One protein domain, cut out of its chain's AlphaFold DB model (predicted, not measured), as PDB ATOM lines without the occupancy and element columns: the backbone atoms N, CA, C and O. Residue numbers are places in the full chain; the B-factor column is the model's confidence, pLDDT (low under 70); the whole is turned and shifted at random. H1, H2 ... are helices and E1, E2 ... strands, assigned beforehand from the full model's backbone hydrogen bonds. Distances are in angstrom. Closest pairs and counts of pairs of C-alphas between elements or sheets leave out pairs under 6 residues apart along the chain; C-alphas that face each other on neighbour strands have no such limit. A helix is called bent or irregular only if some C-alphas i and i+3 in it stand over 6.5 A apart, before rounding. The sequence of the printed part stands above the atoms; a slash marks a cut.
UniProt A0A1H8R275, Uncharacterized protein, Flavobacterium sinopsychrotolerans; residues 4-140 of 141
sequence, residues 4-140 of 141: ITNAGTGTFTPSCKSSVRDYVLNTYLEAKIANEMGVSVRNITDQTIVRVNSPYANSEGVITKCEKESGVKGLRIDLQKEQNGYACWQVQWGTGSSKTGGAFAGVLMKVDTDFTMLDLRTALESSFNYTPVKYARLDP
ATOM      1  N   ILE A   4      42.889 -29.622 -35.358       97.44
ATOM      2  CA  ILE A   4      44.045 -29.634 -34.456       97.44
ATOM      3  C   ILE A   4      45.291 -30.030 -35.243       97.44
ATOM      4  O   ILE A   4      45.358 -31.112 -35.824       97.44
ATOM      5  N   THR A   5      46.298 -29.156 -35.257       97.12
ATOM      6  CA  THR A   5      47.560 -29.386 -35.982       97.12
ATOM      7  C   THR A   5      48.776 -29.040 -35.132       97.12
ATOM      8  O   THR A   5      48.686 -28.281 -34.171       97.12
ATOM      9  N   ASN A   6      49.943 -29.579 -35.482       95.69
ATOM     10  CA  ASN A   6      51.195 -29.161 -34.860       95.69
ATOM     11  C   ASN A   6      51.604 -27.792 -35.420       95.69
ATOM     12  O   ASN A   6      51.819 -27.656 -36.623       95.69
ATOM     13  N   ALA A   7      51.738 -26.782 -34.558       94.19
ATOM     14  CA  ALA A   7      52.083 -25.425 -34.982       94.19
ATOM     15  C   ALA A   7      53.558 -25.267 -35.403       94.19
ATOM     16  O   ALA A   7      53.940 -24.220 -35.918       94.19
ATOM     17  N   GLY A   8      54.417 -26.253 -35.119       92.75
ATOM     18  CA  GLY A   8      55.863 -26.197 -35.364       92.75
ATOM     19  C   GLY A   8      56.634 -25.254 -34.429       92.75
ATOM     20  O   GLY A   8      57.866 -25.250 -34.424       92.75
ATOM     21  N   THR A   9      55.936 -24.490 -33.588       92.00
ATOM     22  CA  THR A   9      56.499 -23.488 -32.678       92.00
ATOM     23  C   THR A   9      56.416 -23.919 -31.213       92.00
ATOM     24  O   THR A   9      55.776 -24.911 -30.851       92.00
ATOM     25  N   GLY A  10      57.087 -23.154 -30.350       86.81
ATOM     26  CA  GLY A  10      57.141 -23.386 -28.911       86.81
ATOM     27  C   GLY A  10      58.379 -24.161 -28.467       86.81
ATOM     28  O   GLY A  10      58.928 -24.997 -29.198       86.81
ATOM     29  N   THR A  11      58.812 -23.840 -27.249       86.69
ATOM     30  CA  THR A  11      59.968 -24.432 -26.574       86.69
ATOM     31  C   THR A  11      59.497 -24.929 -25.218       86.69
ATOM     32  O   THR A  11      59.206 -24.134 -24.328       86.69
ATOM     33  N   PHE A  12      59.396 -26.246 -25.085       88.62
ATOM     34  CA  PHE A  12      58.834 -26.905 -23.912       88.62
ATOM     35  C   PHE A  12      59.846 -27.873 -23.302       88.62
ATOM     36  O   PHE A  12      60.732 -28.390 -23.986       88.62
ATOM     37  N   THR A  13      59.716 -28.116 -22.001       82.19
ATOM     38  CA  THR A  13      60.531 -29.079 -21.262       82.19
ATOM     39  C   THR A  13      59.890 -30.469 -21.374       82.19
ATOM     40  O   THR A  13      58.785 -30.658 -20.868       82.19
ATOM     41  N   PRO A  14      60.557 -31.464 -21.986       65.94
ATOM     42  CA  PRO A  14      59.927 -32.731 -22.378       65.94
ATOM     43  C   PRO A  14      59.649 -33.717 -21.225       65.94
ATOM     44  O   PRO A  14      59.227 -34.840 -21.468       65.94
ATOM     45  N   SER A  15      59.882 -33.346 -19.963       73.94
ATOM     46  CA  SER A  15      59.848 -34.270 -18.820       73.94
ATOM     47  C   SER A  15      58.596 -34.130 -17.941       73.94
ATOM     48  O   SER A  15      58.703 -34.082 -16.713       73.94
ATOM     49  N   CYS A  16      57.405 -34.035 -18.540       86.50
ATOM     50  CA  CYS A  16      56.155 -34.061 -17.774       86.50
ATOM     51  C   CYS A  16      55.793 -35.507 -17.395       86.50
ATOM     52  O   CYS A  16      55.673 -36.367 -18.265       86.50
ATOM     53  N   LYS A  17      55.601 -35.790 -16.101       90.88
ATOM     54  CA  LYS A  17      55.096 -37.099 -15.653       90.88
ATOM     55  C   LYS A  17      53.659 -37.292 -16.144       90.88
ATOM     56  O   LYS A  17      52.863 -36.362 -16.037       90.88
ATOM     57  N   SER A  18      53.294 -38.505 -16.563       92.31
ATOM     58  CA  SER A  18      51.930 -38.805 -17.032       92.31
ATOM     59  C   SER A  18      50.861 -38.432 -16.004       92.31
ATOM     60  O   SER A  18      49.877 -37.806 -16.364       92.31
ATOM     61  N   SER A  19      51.099 -38.679 -14.712       93.19
ATOM     62  CA  SER A  19      50.163 -38.282 -13.651       93.19
ATOM     63  C   SER A  19      49.936 -36.767 -13.566       93.19
ATOM     64  O   SER A  19      48.828 -36.330 -13.276       93.19
ATOM     65  N   VAL A  20      50.964 -35.957 -13.841       92.94
ATOM     66  CA  VAL A  20      50.849 -34.491 -13.878       92.94
ATOM     67  C   VAL A  20      50.095 -34.059 -15.128       92.94
ATOM     68  O   VAL A  20      49.207 -33.220 -15.031       92.94
ATOM     69  N   ARG A  21      50.412 -34.646 -16.289       94.62
ATOM     70  CA  ARG A  21      49.681 -34.403 -17.541       94.62
ATOM     71  C   ARG A  21      48.192 -34.700 -17.367       94.62
ATOM     72  O   ARG A  21      47.366 -33.845 -17.661       94.62
ATOM     73  N   ASP A  22      47.859 -35.878 -16.854       95.38
ATOM     74  CA  ASP A  22      46.473 -36.318 -16.702       95.38
ATOM     75  C   ASP A  22      45.732 -35.430 -15.686       95.38
ATOM     76  O   ASP A  22      44.577 -35.070 -15.905       95.38
ATOM     77  N   TYR A  23      46.410 -34.986 -14.620       95.31
ATOM     78  CA  TYR A  23      45.859 -34.013 -13.672       95.31
ATOM     79  C   TYR A  23      45.632 -32.630 -14.307       95.31
ATOM     80  O   TYR A  23      44.613 -31.986 -14.055       95.31
ATOM     81  N   VAL A  24      46.556 -32.164 -15.153       95.75
ATOM     82  CA  VAL A  24      46.407 -30.910 -15.905       95.75
ATOM     83  C   VAL A  24      45.191 -30.974 -16.825       95.75
ATOM     84  O   VAL A  24      44.370 -30.059 -16.790       95.75
ATOM     85  N   LEU A  25      45.060 -32.048 -17.610       96.56
ATOM     86  CA  LEU A  25      43.993 -32.202 -18.602       96.56
ATOM     87  C   LEU A  25      42.612 -32.381 -17.962       96.56
ATOM     88  O   LEU A  25      41.638 -31.848 -18.487       96.56
ATOM     89  N   ASN A  26      42.529 -33.105 -16.842       95.44
ATOM     90  CA  ASN A  26      41.245 -33.522 -16.270       95.44
ATOM     91  C   ASN A  26      40.796 -32.735 -15.041       95.44
ATOM     92  O   ASN A  26      39.615 -32.753 -14.731       95.44
ATOM     93  N   THR A  27      41.703 -32.051 -14.344       95.62
ATOM     94  CA  THR A  27      41.356 -31.324 -13.112       95.62
ATOM     95  C   THR A  27      41.728 -29.854 -13.216       95.62
ATOM     96  O   THR A  27      40.898 -28.979 -12.967       95.62
ATOM     97  N   TYR A  28      42.978 -29.553 -13.585       96.25
ATOM     98  CA  TYR A  28      43.449 -28.168 -13.599       96.25
ATOM     99  C   TYR A  28      42.747 -27.358 -14.690       96.25
ATOM    100  O   TYR A  28      42.286 -26.252 -14.416       96.25
ATOM    101  N   LEU A  29      42.662 -27.885 -15.916       97.19
ATOM    102  CA  LEU A  29      42.070 -27.168 -17.044       97.19
ATOM    103  C   LEU A  29      40.611 -26.794 -16.769       97.19
ATOM    104  O   LEU A  29      40.248 -25.637 -16.948       97.19
ATOM    105  N   GLU A  30      39.815 -27.718 -16.229       96.88
ATOM    106  CA  GLU A  30      38.428 -27.445 -15.829       96.88
ATOM    107  C   GLU A  30      38.354 -26.345 -14.764       96.88
ATOM    108  O   GLU A  30      37.586 -25.395 -14.903       96.88
ATOM    109  N   ALA A  31      39.200 -26.414 -13.730       96.38
ATOM    110  CA  ALA A  31      39.259 -25.385 -12.696       96.38
ATOM    111  C   ALA A  31      39.696 -24.016 -13.249       96.38
ATOM    112  O   ALA A  31      39.173 -22.983 -12.824       96.38
ATOM    113  N   LYS A  32      40.632 -23.992 -14.205       96.06
ATOM    114  CA  LYS A  32      41.085 -22.762 -14.866       96.06
ATOM    115  C   LYS A  32      39.957 -22.147 -15.685       96.06
ATOM    116  O   LYS A  32      39.653 -20.980 -15.471       96.06
ATOM    117  N   ILE A  33      39.316 -22.919 -16.559       96.56
ATOM    118  CA  ILE A  33      38.216 -22.426 -17.396       96.56
ATOM    119  C   ILE A  33      37.032 -21.965 -16.534       96.56
ATOM    120  O   ILE A  33      36.495 -20.889 -16.774       96.56
ATOM    121  N   ALA A  34      36.690 -22.698 -15.471       95.94
ATOM    122  CA  ALA A  34      35.660 -22.279 -14.519       95.94
ATOM    123  C   ALA A  34      35.959 -20.911 -13.886       95.94
ATOM    124  O   ALA A  34      35.077 -20.054 -13.829       95.94
ATOM    125  N   ASN A  35      37.208 -20.695 -13.456       94.44
ATOM    126  CA  ASN A  35      37.642 -19.420 -12.888       94.44
ATOM    127  C   ASN A  35      37.587 -18.281 -13.916       94.44
ATOM    128  O   ASN A  35      37.083 -17.213 -13.585       94.44
ATOM    129  N   GLU A  36      38.057 -18.506 -15.149       92.62
ATOM    130  CA  GLU A  36      37.997 -17.499 -16.224       92.62
ATOM    131  C   GLU A  36      36.554 -17.105 -16.566       92.62
ATOM    132  O   GLU A  36      36.262 -15.938 -16.804       92.62
ATOM    133  N   MET A  37      35.638 -18.075 -16.557       93.88
ATOM    134  CA  MET A  37      34.223 -17.855 -16.868       93.88
ATOM    135  C   MET A  37      33.408 -17.342 -15.670       93.88
ATOM    136  O   MET A  37      32.239 -16.996 -15.835       93.88
ATOM    137  N   GLY A  38      33.980 -17.312 -14.462       94.62
ATOM    138  CA  GLY A  38      33.269 -16.924 -13.242       94.62
ATOM    139  C   GLY A  38      32.159 -17.900 -12.830       94.62
ATOM    140  O   GLY A  38      31.151 -17.483 -12.261       94.62
ATOM    141  N   VAL A  39      32.320 -19.197 -13.117       96.12
ATOM    142  CA  VAL A  39      31.328 -20.246 -12.821       96.12
ATOM    143  C   VAL A  39      31.890 -21.322 -11.893       96.12
ATOM    144  O   VAL A  39      33.092 -21.432 -11.668       96.12
ATOM    145  N   SER A  40      31.009 -22.156 -11.334       96.19
ATOM    146  CA  SER A  40      31.448 -23.337 -10.585       96.19
ATOM    147  C   SER A  40      32.115 -24.350 -11.513       96.19
ATOM    148  O   SER A  40      31.579 -24.638 -12.580       96.19
ATOM    149  N   VAL A  41      33.204 -24.986 -11.066       95.56
ATOM    150  CA  VAL A  41      33.852 -26.092 -11.803       95.56
ATOM    151  C   VAL A  41      32.888 -27.237 -12.123       95.56
ATOM    152  O   VAL A  41      33.015 -27.876 -13.155       95.56
ATOM    153  N   ARG A  42      31.854 -27.447 -11.295       96.00
ATOM    154  CA  ARG A  42      30.812 -28.459 -11.539       96.00
ATOM    155  C   ARG A  42      29.949 -28.172 -12.771       96.00
ATOM    156  O   ARG A  42      29.242 -29.065 -13.218       96.00
ATOM    157  N   ASN A  43      29.978 -26.939 -13.277       96.31
ATOM    158  CA  ASN A  43      29.244 -26.527 -14.471       96.31
ATOM    159  C   ASN A  43      30.093 -26.640 -15.744       96.31
ATOM    160  O   ASN A  43      29.584 -26.360 -16.827       96.31
ATOM    161  N   ILE A  44      31.372 -27.010 -15.622       97.44
ATOM    162  CA  ILE A  44      32.222 -27.282 -16.774       97.44
ATOM    163  C   ILE A  44      31.932 -28.698 -17.255       97.44
ATOM    164  O   ILE A  44      32.032 -29.665 -16.504       97.44
ATOM    165  N   THR A  45      31.558 -28.801 -18.521       97.25
ATOM    166  CA  THR A  45      31.401 -30.056 -19.246       97.25
ATOM    167  C   THR A  45      32.232 -29.991 -20.516       97.25
ATOM    168  O   THR A  45      32.683 -28.927 -20.936       97.25
ATOM    169  N   ASP A  46      32.394 -31.128 -21.180       97.31
ATOM    170  CA  ASP A  46      33.099 -31.196 -22.458       97.31
ATOM    171  C   ASP A  46      32.458 -30.330 -23.556       97.31
ATOM    172  O   ASP A  46      33.154 -29.900 -24.468       97.31
ATOM    173  N   GLN A  47      31.161 -30.020 -23.450       97.56
ATOM    174  CA  GLN A  47      30.414 -29.154 -24.373       97.56
ATOM    175  C   GLN A  47      30.434 -27.675 -23.974       97.56
ATOM    176  O   GLN A  47      29.904 -26.847 -24.717       97.56
ATOM    177  N   THR A  48      31.002 -27.319 -22.817       97.88
ATOM    178  CA  THR A  48      31.134 -25.917 -22.414       97.88
ATOM    179  C   THR A  48      31.895 -25.150 -23.488       97.88
ATOM    180  O   THR A  48      32.987 -25.553 -23.885       97.88
ATOM    181  N   ILE A  49      31.313 -24.044 -23.955       97.88
ATOM    182  CA  ILE A  49      31.953 -23.180 -24.942       97.88
ATOM    183  C   ILE A  49      33.044 -22.352 -24.267       97.88
ATOM    184  O   ILE A  49      32.791 -21.619 -23.311       97.88
ATOM    185  N   VAL A  50      34.251 -22.462 -24.806       97.50
ATOM    186  CA  VAL A  50      35.422 -21.666 -24.471       97.50
ATOM    187  C   VAL A  50      35.704 -20.745 -25.654       97.50
ATOM    188  O   VAL A  50      35.961 -21.199 -26.768       97.50
ATOM    189  N   ARG A  51      35.664 -19.437 -25.400       96.94
ATOM    190  CA  ARG A  51      35.966 -18.385 -26.375       96.94
ATOM    191  C   ARG A  51      36.887 -17.367 -25.716       96.94
ATOM    192  O   ARG A  51      36.586 -16.874 -24.632       96.94
ATOM    193  N   VAL A  52      37.988 -17.033 -26.382       96.69
ATOM    194  CA  VAL A  52      38.859 -15.921 -25.982       96.69
ATOM    195  C   VAL A  52      38.656 -14.793 -26.985       96.69
ATOM    196  O   VAL A  52      38.949 -14.967 -28.167       96.69
ATOM    197  N   ASN A  53      38.123 -13.663 -26.523       95.62
ATOM    198  CA  ASN A  53      37.889 -12.493 -27.370       95.62
ATOM    199  C   ASN A  53      39.171 -11.671 -27.517       95.62
ATOM    200  O   ASN A  53      39.868 -11.471 -26.523       95.62
ATOM    201  N   SER A  54      39.471 -11.170 -28.717       94.06
ATOM    202  CA  SER A  54      40.578 -10.228 -28.904       94.06
ATOM    203  C   SER A  54      40.082  -8.773 -28.817       94.06
ATOM    204  O   SER A  54      39.031  -8.445 -29.370       94.06
ATOM    205  N   PRO A  55      40.812  -7.868 -28.138       92.38
ATOM    206  CA  PRO A  55      41.997  -8.135 -27.326       92.38
ATOM    207  C   PRO A  55      41.632  -8.762 -25.971       92.38
ATOM    208  O   PRO A  55      40.600  -8.440 -25.383       92.38
ATOM    209  N   TYR A  56      42.531  -9.583 -25.429       91.94
ATOM    210  CA  TYR A  56      42.435 -10.102 -24.064       91.94
ATOM    211  C   TYR A  56      43.657  -9.698 -23.229       91.94
ATOM    212  O   TYR A  56      44.752  -9.470 -23.750       91.94
ATOM    213  N   ALA A  57      43.470  -9.616 -21.912       90.94
ATOM    214  CA  ALA A  57      44.569  -9.470 -20.966       90.94
ATOM    215  C   ALA A  57      45.171 -10.840 -20.642       90.94
ATOM    216  O   ALA A  57      44.441 -11.827 -20.543       90.94
ATOM    217  N   ASN A  58      46.488 -10.898 -20.432       91.50
ATOM    218  CA  ASN A  58      47.115 -12.123 -19.944       91.50
ATOM    219  C   ASN A  58      46.429 -12.571 -18.646       91.50
ATOM    220  O   ASN A  58      46.191 -11.754 -17.754       91.50
ATOM    221  N   SER A  59      46.160 -13.868 -18.534       90.38
ATOM    222  CA  SER A  59      45.620 -14.466 -17.320       90.38
ATOM    223  C   SER A  59      46.617 -15.464 -16.762       90.38
ATOM    224  O   SER A  59      46.692 -16.616 -17.196       90.38
ATOM    225  N   GLU A  60      47.393 -14.993 -15.794       86.50
ATOM    226  CA  GLU A  60      48.398 -15.777 -15.090       86.50
ATOM    227  C   GLU A  60      47.911 -16.121 -13.688       86.50
ATOM    228  O   GLU A  60      47.247 -15.317 -13.029       86.50
ATOM    229  N   GLY A  61      48.254 -17.310 -13.200       83.50
ATOM    230  CA  GLY A  61      48.000 -17.610 -11.796       83.50
ATOM    231  C   GLY A  61      48.005 -19.082 -11.434       83.50
ATOM    232  O   GLY A  61      47.536 -19.954 -12.169       83.50
ATOM    233  N   VAL A  62      48.498 -19.339 -10.227       87.81
ATOM    234  CA  VAL A  62      48.455 -20.659  -9.605       87.81
ATOM    235  C   VAL A  62      47.105 -20.850  -8.921       87.81
ATOM    236  O   VAL A  62      46.675 -20.027  -8.113       87.81
ATOM    237  N   ILE A  63      46.458 -21.978  -9.190       87.00
ATOM    238  CA  ILE A  63      45.326 -22.460  -8.407       87.00
ATOM    239  C   ILE A  63      45.926 -23.265  -7.256       87.00
ATOM    240  O   ILE A  63      46.316 -24.418  -7.426       87.00
ATOM    241  N   THR A  64      46.021 -22.651  -6.074       86.00
ATOM    242  CA  THR A  64      46.749 -23.200  -4.912       86.00
ATOM    243  C   THR A  64      46.331 -24.624  -4.544       86.00
ATOM    244  O   THR A  64      47.165 -25.437  -4.148       86.00
ATOM    245  N   LYS A  65      45.040 -24.954  -4.673       87.12
ATOM    246  CA  LYS A  65      44.549 -26.321  -4.448       87.12
ATOM    247  C   LYS A  65      45.188 -27.309  -5.434       87.12
ATOM    248  O   LYS A  65      45.654 -28.365  -5.022       87.12
ATOM    249  N   CYS A  66      45.263 -26.933  -6.707       86.69
ATOM    250  CA  CYS A  66      45.800 -27.771  -7.767       86.69
ATOM    251  C   CYS A  66      47.319 -27.948  -7.691       86.69
ATOM    252  O   CYS A  66      47.830 -29.040  -7.939       86.69
ATOM    253  N   GLU A  67      48.051 -26.909  -7.290       84.75
ATOM    254  CA  GLU A  67      49.486 -27.021  -7.002       84.75
ATOM    255  C   GLU A  67      49.746 -28.078  -5.916       84.75
ATOM    256  O   GLU A  67      50.532 -29.004  -6.124       84.75
ATOM    257  N   LYS A  68      49.029 -27.986  -4.787       84.50
ATOM    258  CA  LYS A  68      49.171 -28.918  -3.656       84.50
ATOM    259  C   LYS A  68      48.871 -30.365  -4.042       84.50
ATOM    260  O   LYS A  68      49.597 -31.258  -3.622       84.50
ATOM    261  N   GLU A  69      47.823 -30.592  -4.829       88.25
ATOM    262  CA  GLU A  69      47.406 -31.935  -5.248       88.25
ATOM    263  C   GLU A  69      48.340 -32.546  -6.300       88.25
ATOM    264  O   GLU A  69      48.660 -33.730  -6.223       88.25
ATOM    265  N   SER A  70      48.814 -31.750  -7.262       85.69
ATOM    266  CA  SER A  70      49.731 -32.239  -8.302       85.69
ATOM    267  C   SER A  70      51.134 -32.558  -7.775       85.69
ATOM    268  O   SER A  70      51.880 -33.311  -8.404       85.69
ATOM    269  N   GLY A  71      51.530 -31.937  -6.655       83.81
ATOM    270  CA  GLY A  71      52.898 -31.974  -6.141       83.81
ATOM    271  C   GLY A  71      53.911 -31.230  -7.022       83.81
ATOM    272  O   GLY A  71      55.114 -31.291  -6.759       83.81
ATOM    273  N   VAL A  72      53.453 -30.528  -8.067       86.94
ATOM    274  CA  VAL A  72      54.288 -29.699  -8.937       86.94
ATOM    275  C   VAL A  72      54.175 -28.257  -8.486       86.94
ATOM    276  O   VAL A  72      53.127 -27.625  -8.602       86.94
ATOM    277  N   LYS A  73      55.290 -27.722  -7.994       88.38
ATOM    278  CA  LYS A  73      55.375 -26.327  -7.576       88.38
ATOM    279  C   LYS A  73      55.159 -25.389  -8.768       88.38
ATOM    280  O   LYS A  73      55.626 -25.649  -9.882       88.38
ATOM    281  N   GLY A  74      54.426 -24.307  -8.534       88.69
ATOM    282  CA  GLY A  74      54.097 -23.280  -9.513       88.69
ATOM    283  C   GLY A  74      53.313 -23.785 -10.722       88.69
ATOM    284  O   GLY A  74      53.361 -23.118 -11.761       88.69
ATOM    285  N   LEU A  75      52.660 -24.954 -10.620       91.75
ATOM    286  CA  LEU A  75      51.851 -25.508 -11.704       91.75
ATOM    287  C   LEU A  75      50.717 -24.544 -12.038       91.75
ATOM    288  O   LEU A  75      49.953 -24.146 -11.157       91.75
ATOM    289  N   ARG A  76      50.611 -24.194 -13.317       93.31
ATOM    290  CA  ARG A  76      49.570 -23.312 -13.829       93.31
ATOM    291  C   ARG A  76      49.274 -23.543 -15.298       93.31
ATOM    292  O   ARG A  76      50.086 -24.104 -16.027       93.31
ATOM    293  N   ILE A  77      48.099 -23.088 -15.712       95.44
ATOM    294  CA  ILE A  77      47.735 -22.924 -17.113       95.44
ATOM    295  C   ILE A  77      47.503 -21.435 -17.297       95.44
ATOM    296  O   ILE A  77      46.525 -20.906 -16.772       95.44
ATOM    297  N   ASP A  78      48.416 -20.770 -17.991       94.25
ATOM    298  CA  ASP A  78      48.341 -19.331 -18.206       94.25
ATOM    299  C   ASP A  78      47.842 -19.029 -19.613       94.25
ATOM    300  O   ASP A  78      48.227 -19.696 -20.578       94.25
ATOM    301  N   LEU A  79      47.042 -17.973 -19.721       94.69
ATOM    302  CA  LEU A  79      46.740 -17.322 -20.981       94.69
ATOM    303  C   LEU A  79      47.775 -16.209 -21.195       94.69
ATOM    304  O   LEU A  79      47.777 -15.198 -20.498       94.69
ATOM    305  N   GLN A  80      48.688 -16.434 -22.128       92.44
ATOM    306  CA  GLN A  80      49.819 -15.565 -22.446       92.44
ATOM    307  C   GLN A  80      49.485 -14.633 -23.609       92.44
ATOM    308  O   GLN A  80      48.458 -14.808 -24.264       92.44
ATOM    309  N   LYS A  81      50.360 -13.660 -23.889       91.50
ATOM    310  CA  LYS A  81      50.143 -12.657 -24.944       91.50
ATOM    311  C   LYS A  81      49.757 -13.310 -26.277       91.50
ATOM    312  O   LYS A  81      50.348 -14.317 -26.671       91.50
ATOM    313  N   GLU A  82      48.797 -12.697 -26.963       91.62
ATOM    314  CA  GLU A  82      48.316 -13.150 -28.267       91.62
ATOM    315  C   GLU A  82      49.453 -13.249 -29.293       91.62
ATOM    316  O   GLU A  82      50.350 -12.399 -29.344       91.62
ATOM    317  N   GLN A  83      49.401 -14.287 -30.129       91.75
ATOM    318  CA  GLN A  83      50.361 -14.530 -31.202       91.75
ATOM    319  C   GLN A  83      49.624 -14.686 -32.531       91.75
ATOM    320  O   GLN A  83      48.989 -15.706 -32.771       91.75
ATOM    321  N   ASN A  84      49.737 -13.695 -33.420       91.62
ATOM    322  CA  ASN A  84      49.210 -13.755 -34.792       91.62
ATOM    323  C   ASN A  84      47.713 -14.142 -34.889       91.62
ATOM    324  O   ASN A  84      47.345 -14.954 -35.739       91.62
ATOM    325  N   GLY A  85      46.842 -13.591 -34.033       95.56
ATOM    326  CA  GLY A  85      45.416 -13.939 -34.032       95.56
ATOM    327  C   GLY A  85      45.080 -15.214 -33.254       95.56
ATOM    328  O   GLY A  85      44.043 -15.824 -33.526       95.56
ATOM    329  N   TYR A  86      45.961 -15.652 -32.348       97.62
ATOM    330  CA  TYR A  86      45.773 -16.841 -31.516       97.62
ATOM    331  C   TYR A  86      45.997 -16.544 -30.034       97.62
ATOM    332  O   TYR A  86      47.042 -16.021 -29.635       97.62
ATOM    333  N   ALA A  87      45.031 -16.967 -29.223       97.25
ATOM    334  CA  ALA A  87      45.128 -17.069 -27.784       97.25
ATOM    335  C   ALA A  87      46.154 -18.141 -27.400       97.25
ATOM    336  O   ALA A  87      46.061 -19.291 -27.833       97.25
ATOM    337  N   CYS A  88      47.143 -17.763 -26.590       96.12
ATOM    338  CA  CYS A  88      48.246 -18.642 -26.217       96.12
ATOM    339  C   CYS A  88      48.031 -19.243 -24.825       96.12
ATOM    340  O   CYS A  88      48.423 -18.653 -23.820       96.12
ATOM    341  N   TRP A  89      47.484 -20.454 -24.763       97.12
ATOM    342  CA  TRP A  89      47.413 -21.226 -23.524       97.12
ATOM    343  C   TRP A  89      48.726 -21.974 -23.296       97.12
ATOM    344  O   TRP A  89      49.204 -22.677 -24.187       97.12
ATOM    345  N   GLN A  90      49.316 -21.865 -22.108       95.69
ATOM    346  CA  GLN A  90      50.532 -22.600 -21.752       95.69
ATOM    347  C   GLN A  90      50.407 -23.279 -20.397       95.69
ATOM    348  O   GLN A  90      50.138 -22.628 -19.390       95.69
ATOM    349  N   VAL A  91      50.704 -24.578 -20.363       95.31
ATOM    350  CA  VAL A  91      50.894 -25.324 -19.117       95.31
ATOM    351  C   VAL A  91      52.313 -25.070 -18.640       95.31
ATOM    352  O   VAL A  91      53.272 -25.462 -19.305       95.31
ATOM    353  N   GLN A  92      52.450 -24.427 -17.490       93.06
ATOM    354  CA  GLN A  92      53.721 -23.991 -16.934       93.06
ATOM    355  C   GLN A  92      53.920 -24.516 -15.517       93.06
ATOM    356  O   GLN A  92      52.973 -24.854 -14.813       93.06
ATOM    357  N   TRP A  93      55.174 -24.554 -15.092       91.06
ATOM    358  CA  TRP A  93      55.576 -24.835 -13.719       91.06
ATOM    359  C   TRP A  93      56.639 -23.828 -13.275       91.06
ATOM    360  O   TRP A  93      57.237 -23.123 -14.096       91.06
ATOM    361  N   GLY A  94      56.877 -23.733 -11.969       85.00
ATOM    362  CA  GLY A  94      57.881 -22.821 -11.429       85.00
ATOM    363  C   GLY A  94      58.325 -23.202 -10.025       85.00
ATOM    364  O   GLY A  94      57.591 -23.803  -9.252       85.00
ATOM    365  N   THR A  95      59.538 -22.831  -9.647       68.88
ATOM    366  CA  THR A  95      60.093 -23.190  -8.331       68.88
ATOM    367  C   THR A  95      59.632 -22.271  -7.193       68.88
ATOM    368  O   THR A  95      60.014 -22.488  -6.042       68.88
ATOM    369  N   GLY A  96      58.809 -21.254  -7.472       60.69
ATOM    370  CA  GLY A  96      58.209 -20.334  -6.493       60.69
ATOM    371  C   GLY A  96      59.167 -19.340  -5.820       60.69
ATOM    372  O   GLY A  96      58.708 -18.487  -5.072       60.69
ATOM    373  N   SER A  97      60.478 -19.426  -6.059       58.03
ATOM    374  CA  SER A  97      61.478 -18.532  -5.444       58.03
ATOM    375  C   SER A  97      62.689 -18.223  -6.338       58.03
ATOM    376  O   SER A  97      63.617 -17.541  -5.908       58.03
ATOM    377  N   SER A  98      62.700 -18.685  -7.590       52.66
ATOM    378  CA  SER A  98      63.800 -18.465  -8.534       52.66
ATOM    379  C   SER A  98      63.295 -18.309  -9.974       52.66
ATOM    380  O   SER A  98      62.157 -18.648 -10.284       52.66
ATOM    381  N   LYS A  99      64.154 -17.794 -10.870       57.50
ATOM    382  CA  LYS A  99      63.892 -17.669 -12.324       57.50
ATOM    383  C   LYS A  99      63.809 -19.022 -13.055       57.50
ATOM    384  O   LYS A  99      63.776 -19.061 -14.281       57.50
ATOM    385  N   THR A 100      63.830 -20.130 -12.323       69.38
ATOM    386  CA  THR A 100      63.760 -21.482 -12.864       69.38
ATOM    387  C   THR A 100      62.298 -21.902 -12.970       69.38
ATOM    388  O   THR A 100      61.614 -22.159 -11.981       69.38
ATOM    389  N   GLY A 101      61.818 -21.957 -14.202       78.25
ATOM    390  CA  GLY A 101      60.499 -22.447 -14.564       78.25
ATOM    391  C   GLY A 101      60.532 -22.956 -15.995       78.25
ATOM    392  O   GLY A 101      61.526 -22.790 -16.706       78.25
ATOM    393  N   GLY A 102      59.451 -23.597 -16.407       89.38
ATOM    394  CA  GLY A 102      59.338 -24.135 -17.751       89.38
ATOM    395  C   GLY A 102      57.887 -24.316 -18.147       89.38
ATOM    396  O   GLY A 102      56.978 -24.193 -17.326       89.38
ATOM    397  N   ALA A 103      57.687 -24.628 -19.419       92.81
ATOM    398  CA  ALA A 103      56.390 -24.989 -19.958       92.81
ATOM    399  C   ALA A 103      56.407 -26.465 -20.357       92.81
ATOM    400  O   ALA A 103      57.385 -26.937 -20.938       92.81
ATOM    401  N   PHE A 104      55.337 -27.190 -20.049       94.44
ATOM    402  CA  PHE A 104      55.187 -28.590 -20.436       94.44
ATOM    403  C   PHE A 104      54.478 -28.769 -21.775       94.44
ATOM    404  O   PHE A 104      54.783 -29.724 -22.471       94.44
ATOM    405  N   ALA A 105      53.527 -27.895 -22.108       96.12
ATOM    406  CA  ALA A 105      52.699 -27.970 -23.311       96.12
ATOM    407  C   ALA A 105      51.991 -26.627 -23.544       96.12
ATOM    408  O   ALA A 105      51.981 -25.758 -22.662       96.12
ATOM    409  N   GLY A 106      51.367 -26.453 -24.707       97.00
ATOM    410  CA  GLY A 106      50.553 -25.276 -24.976       97.00
ATOM    411  C   GLY A 106      49.645 -25.409 -26.191       97.00
ATOM    412  O   GLY A 106      49.853 -26.248 -27.068       97.00
ATOM    413  N   VAL A 107      48.658 -24.521 -26.264       98.25
ATOM    414  CA  VAL A 107      47.710 -24.417 -27.376       98.25
ATOM    415  C   VAL A 107      47.715 -22.995 -27.931       98.25
ATOM    416  O   VAL A 107      47.681 -22.026 -27.173       98.25
ATOM    417  N   LEU A 108      47.744 -22.880 -29.258       98.19
ATOM    418  CA  LEU A 108      47.421 -21.667 -30.004       98.19
ATOM    419  C   LEU A 108      45.973 -21.791 -30.479       98.19
ATOM    420  O   LEU A 108      45.699 -22.433 -31.491       98.19
ATOM    421  N   MET A 109      45.049 -21.216 -29.719       98.44
ATOM    422  CA  MET A 109      43.608 -21.265 -29.974       98.44
ATOM    423  C   MET A 109      43.181 -20.036 -30.768       98.44
ATOM    424  O   MET A 109      43.521 -18.921 -30.385       98.44
ATOM    425  N   LYS A 110      42.451 -20.210 -31.872       98.25
ATOM    426  CA  LYS A 110      41.978 -19.071 -32.668       98.25
ATOM    427  C   LYS A 110      41.115 -18.136 -31.802       98.25
ATOM    428  O   LYS A 110      40.165 -18.596 -31.172       98.25
ATOM    429  N   VAL A 111      41.462 -16.846 -31.744       97.69
ATOM    430  CA  VAL A 111      40.651 -15.845 -31.018       97.69
ATOM    431  C   VAL A 111      39.327 -15.597 -31.733       97.69
ATOM    432  O   VAL A 111      39.206 -15.872 -32.926       97.69
ATOM    433  N   ASP A 112      38.348 -15.070 -31.000       97.38
ATOM    434  CA  ASP A 112      37.018 -14.712 -31.510       97.38
ATOM    435  C   ASP A 112      36.259 -15.882 -32.168       97.38
ATOM    436  O   ASP A 112      35.339 -15.678 -32.967       97.38
ATOM    437  N   THR A 113      36.601 -17.105 -31.764       97.62
ATOM    438  CA  THR A 113      36.003 -18.355 -32.234       97.62
ATOM    439  C   THR A 113      35.554 -19.197 -31.048       97.62
ATOM    440  O   THR A 113      36.251 -19.289 -30.035       97.62
ATOM    441  N   ASP A 114      34.391 -19.822 -31.194       97.69
ATOM    442  CA  ASP A 114      33.832 -20.722 -30.196       97.69
ATOM    443  C   ASP A 114      34.435 -22.115 -30.374       97.69
ATOM    444  O   ASP A 114      34.321 -22.727 -31.437       97.69
ATOM    445  N   PHE A 115      35.051 -22.624 -29.314       98.19
ATOM    446  CA  PHE A 115      35.495 -24.008 -29.218       98.19
ATOM    447  C   PHE A 115      34.855 -24.663 -28.010       98.19
ATOM    448  O   PHE A 115      34.431 -23.985 -27.078       98.19
ATOM    449  N   THR A 116      34.789 -25.984 -27.995       98.06
ATOM    450  CA  THR A 116      34.350 -26.705 -26.802       98.06
ATOM    451  C   THR A 116      35.519 -26.943 -25.845       98.06
ATOM    452  O   THR A 116      36.688 -26.963 -26.242       98.06
ATOM    453  N   MET A 117      35.213 -27.161 -24.568       97.69
ATOM    454  CA  MET A 117      36.188 -27.614 -23.575       97.69
ATOM    455  C   MET A 117      36.886 -28.905 -24.030       97.69
ATOM    456  O   MET A 117      38.092 -29.055 -23.825       97.69
ATOM    457  N   LEU A 118      36.160 -29.805 -24.705       97.81
ATOM    458  CA  LEU A 118      36.739 -30.996 -25.320       97.81
ATOM    459  C   LEU A 118      37.782 -30.646 -26.385       97.81
ATOM    460  O   LEU A 118      38.888 -31.173 -26.324       97.81
ATOM    461  N   ASP A 119      37.477 -29.729 -27.310       98.44
ATOM    462  CA  ASP A 119      38.429 -29.308 -28.349       98.44
ATOM    463  C   ASP A 119      39.728 -28.766 -27.723       98.44
ATOM    464  O   ASP A 119      40.831 -29.130 -28.141       98.44
ATOM    465  N   LEU A 120      39.611 -27.938 -26.676       97.94
ATOM    466  CA  LEU A 120      40.767 -27.398 -25.957       97.94
ATOM    467  C   LEU A 120      41.559 -28.491 -25.225       97.94
ATOM    468  O   LEU A 120      42.793 -28.500 -25.292       97.94
ATOM    469  N   ARG A 121      40.875 -29.430 -24.558       98.06
ATOM    470  CA  ARG A 121      41.500 -30.573 -23.869       98.06
ATOM    471  C   ARG A 121      42.268 -31.448 -24.860       98.06
ATOM    472  O   ARG A 121      43.439 -31.742 -24.624       98.06
ATOM    473  N   THR A 122      41.651 -31.798 -25.989       98.06
ATOM    474  CA  THR A 122      42.263 -32.616 -27.048       98.06
ATOM    475  C   THR A 122      43.438 -31.900 -27.716       98.06
ATOM    476  O   THR A 122      44.460 -32.529 -28.006       98.06
ATOM    477  N   ALA A 123      43.350 -30.584 -27.927       98.12
ATOM    478  CA  ALA A 123      44.473 -29.803 -28.442       98.12
ATOM    479  C   ALA A 123      45.647 -29.810 -27.454       98.12
ATOM    480  O   ALA A 123      46.793 -30.046 -27.842       98.12
ATOM    481  N   LEU A 124      45.373 -29.616 -26.164       97.44
ATOM    482  CA  LEU A 124      46.421 -29.617 -25.154       97.44
ATOM    483  C   LEU A 124      47.052 -31.007 -24.987       97.44
ATOM    484  O   LEU A 124      48.276 -31.116 -24.911       97.44
ATOM    485  N   GLU A 125      46.247 -32.069 -25.013       97.19
ATOM    486  CA  GLU A 125      46.724 -33.454 -25.053       97.19
ATOM    487  C   GLU A 125      47.618 -33.713 -26.274       97.19
ATOM    488  O   GLU A 125      48.706 -34.275 -26.138       97.19
ATOM    489  N   SER A 126      47.216 -33.236 -27.456       97.00
ATOM    490  CA  SER A 126      48.023 -33.341 -28.678       97.00
ATOM    491  C   SER A 126      49.382 -32.658 -28.518       97.00
ATOM    492  O   SER A 126      50.402 -33.230 -28.896       97.00
ATOM    493  N   SER A 127      49.414 -31.475 -27.892       97.00
ATOM    494  CA  SER A 127      50.657 -30.755 -27.599       97.00
ATOM    495  C   SER A 127      51.615 -31.585 -26.741       97.00
ATOM    496  O   SER A 127      52.784 -31.718 -27.110       97.00
ATOM    497  N   PHE A 128      51.123 -32.200 -25.657       95.25
ATOM    498  CA  PHE A 128      51.922 -33.091 -24.801       95.25
ATOM    499  C   PHE A 128      52.508 -34.293 -25.554       95.25
ATOM    500  O   PHE A 128      53.571 -34.782 -25.177       95.25
ATOM    501  N   ASN A 129      51.816 -34.774 -26.588       94.38
ATOM    502  CA  ASN A 129      52.182 -35.988 -27.315       94.38
ATOM    503  C   ASN A 129      53.084 -35.729 -28.538       94.38
ATOM    504  O   ASN A 129      53.620 -36.675 -29.118       94.38
ATOM    505  N   TYR A 130      53.293 -34.472 -28.945       93.62
ATOM    506  CA  TYR A 130      54.229 -34.158 -30.026       93.62
ATOM    507  C   TYR A 130      55.684 -34.432 -29.631       93.62
ATOM    508  O   TYR A 130      56.099 -34.220 -28.494       93.62
ATOM    509  N   THR A 131      56.484 -34.875 -30.606       90.81
ATOM    510  CA  THR A 131      57.922 -35.123 -30.441       90.81
ATOM    511  C   THR A 131      58.711 -34.373 -31.524       90.81
ATOM    512  O   THR A 131      58.615 -34.744 -32.692       90.81
ATOM    513  N   PRO A 132      59.495 -33.330 -31.178       88.94
ATOM    514  CA  PRO A 132      59.547 -32.673 -29.867       88.94
ATOM    515  C   PRO A 132      58.202 -32.028 -29.495       88.94
ATOM    516  O   PRO A 132      57.383 -31.758 -30.372       88.94
ATOM    517  N   VAL A 133      57.992 -31.746 -28.206       91.00
ATOM    518  CA  VAL A 133      56.779 -31.066 -27.722       91.00
ATOM    519  C   VAL A 133      56.663 -29.690 -28.382       91.00
ATOM    520  O   VAL A 133      57.635 -28.925 -28.427       91.00
ATOM    521  N   LYS A 134      55.472 -29.380 -28.902       94.81
ATOM    522  CA  LYS A 134      55.149 -28.143 -29.630       94.81
ATOM    523  C   LYS A 134      53.753 -27.664 -29.285       94.81
ATOM    524  O   LYS A 134      52.952 -28.429 -28.752       94.81
ATOM    525  N   TYR A 135      53.457 -26.411 -29.613       96.94
ATOM    526  CA  TYR A 135      52.084 -25.936 -29.546       96.94
ATOM    527  C   TYR A 135      51.195 -26.771 -30.468       96.94
ATOM    528  O   TYR A 135      51.544 -27.012 -31.627       96.94
ATOM    529  N   ALA A 136      50.028 -27.160 -29.968       97.88
ATOM    530  CA  ALA A 136      48.925 -27.535 -30.837       97.88
ATOM    531  C   ALA A 136      48.213 -26.263 -31.301       97.88
ATOM    532  O   ALA A 136      47.912 -25.386 -30.494       97.88
ATOM    533  N   ARG A 137      47.958 -26.141 -32.598       97.88
ATOM    534  CA  ARG A 137      47.108 -25.097 -33.160       97.88
ATOM    535  C   ARG A 137      45.682 -25.619 -33.209       97.88
ATOM    536  O   ARG A 137      45.469 -26.728 -33.695       97.88
ATOM    537  N   LEU A 138      44.753 -24.828 -32.692       98.31
ATOM    538  CA  LEU A 138      43.333 -25.129 -32.599       98.31
ATOM    539  C   LEU A 138      42.563 -24.104 -33.443       98.31
ATOM    540  O   LEU A 138      42.439 -22.938 -33.057       98.31
ATOM    541  N   ASP A 139      42.098 -24.545 -34.611       98.06
ATOM    542  CA  ASP A 139      41.389 -23.742 -35.613       98.06
ATOM    543  C   ASP A 139      39.939 -24.226 -35.785       98.06
ATOM    544  O   ASP A 139      39.659 -25.408 -35.560       98.06
ATOM    545  N   PRO A 140      39.001 -23.355 -36.208       95.31
ATOM    546  CA  PRO A 140      37.688 -23.817 -36.651       95.31
ATOM    547  C   PRO A 140      37.821 -24.747 -37.868       95.31
ATOM    548  O   PRO A 140      38.796 -24.663 -38.618       95.31
TER     549      PRO A 140
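AT A GLANCE: This is residues 4 to 140 of the 141 residues of an uncharacterized protein of Flavobacterium sinopsychrotolerans (UniProt A0A1H8R275). A strongly twisted sheet of five strands has two helices, H1 and H3, side by side over one face, H3 over E5 and E4 and H1 over E2; no named helix covers the other face. A short third helix, H2, packs on the first part of H1, and residues 38 to 63 form a long stretch with no named element between H1 and H2. The printed part has 137 residues, with E1, H1, H2, E2, E3, E4, H3 and E5 in that order along the chain; the mixed sheet runs E1, E5, E4, E3, E2, and the class is mixed, helices and strands. The whole is compact and rounded, with a radius of gyration of the C-alphas of 13.8 A and spans of 36 by 35 by 26 A.

IN THESE COORDINATES: E1, residues 4 to 6, begins at C-alpha 4 (44.045, -29.634, -34.456). H1, residues 18 to 37, is 27.4 A long, from C-alpha 18 at (51.930, -38.805, -17.032), and has a kink of 30 degrees near residue 26. It is neither bent nor irregular, but only just: C-alphas 26 and 29 are 6.5 A apart. H2 is residues 64 to 70 and E2 residues 76 to 80. E3, residues 86 to 94, is 24.2 A long; E4, residues 101 to 110, is 26.1 A long and bends by 64 degrees at residue 104. H3, residues 117 to 129, is 18.4 A long. E5, residues 136 to 139, ends at C-alpha 139 (41.389, -23.742, -35.613).

HOW THE PARTS SIT: Edge strand E1 is antiparallel to E5, with N 137 and O 5 at 2.8 A. E5 is parallel to E4, with N 108 and O 136 at 2.8 A; E4, H3 and E5 form a strand-helix-strand unit, two parallel neighbours with a helix between, its crossover left-handed. E2, E3 and E4 form a meander, each strand the antiparallel neighbour of the one before, with N 87 and O 109 of E3 and E4 at 2.7 A and N 80 and O 88 of E2 and E3 at 2.8 A. H3 is on the sheet at a height of 7.0 A, slantwise to the strands; the closest C-alphas of H3 and E4 are those of Phe 128 and Ala 105, 5.4 A. H1 is on the same face at a height of 8.5 A. With its residues 21 to 29 alone H1 touches H3, opposite ways at a shallow tilt of 34 degrees, only just short of steep; the closest C-alphas are those of Leu 25 and Arg 121, 6.1 A. H1 and H2 form a helical hairpin and touch, with C-alphas of Val 20 and Ser 70 closest at 6.1 A. Every O i to N i+4 pair is within hydrogen-bond range in H2 and H3, and 13 of 16 are in H1.

THE WHOLE: The C-alphas farthest apart are those of Ser 97 and Pro 140, 39.6 A. The printed part has no cut. The links E1 to H1 and H1 to H2 are long; in the latter, residues 49 to 50 pair antiparallel with residues 115 to 116. Mean pLDDT of the printed part is 92.0; residue 14 and residues 95 to 100 are under 70.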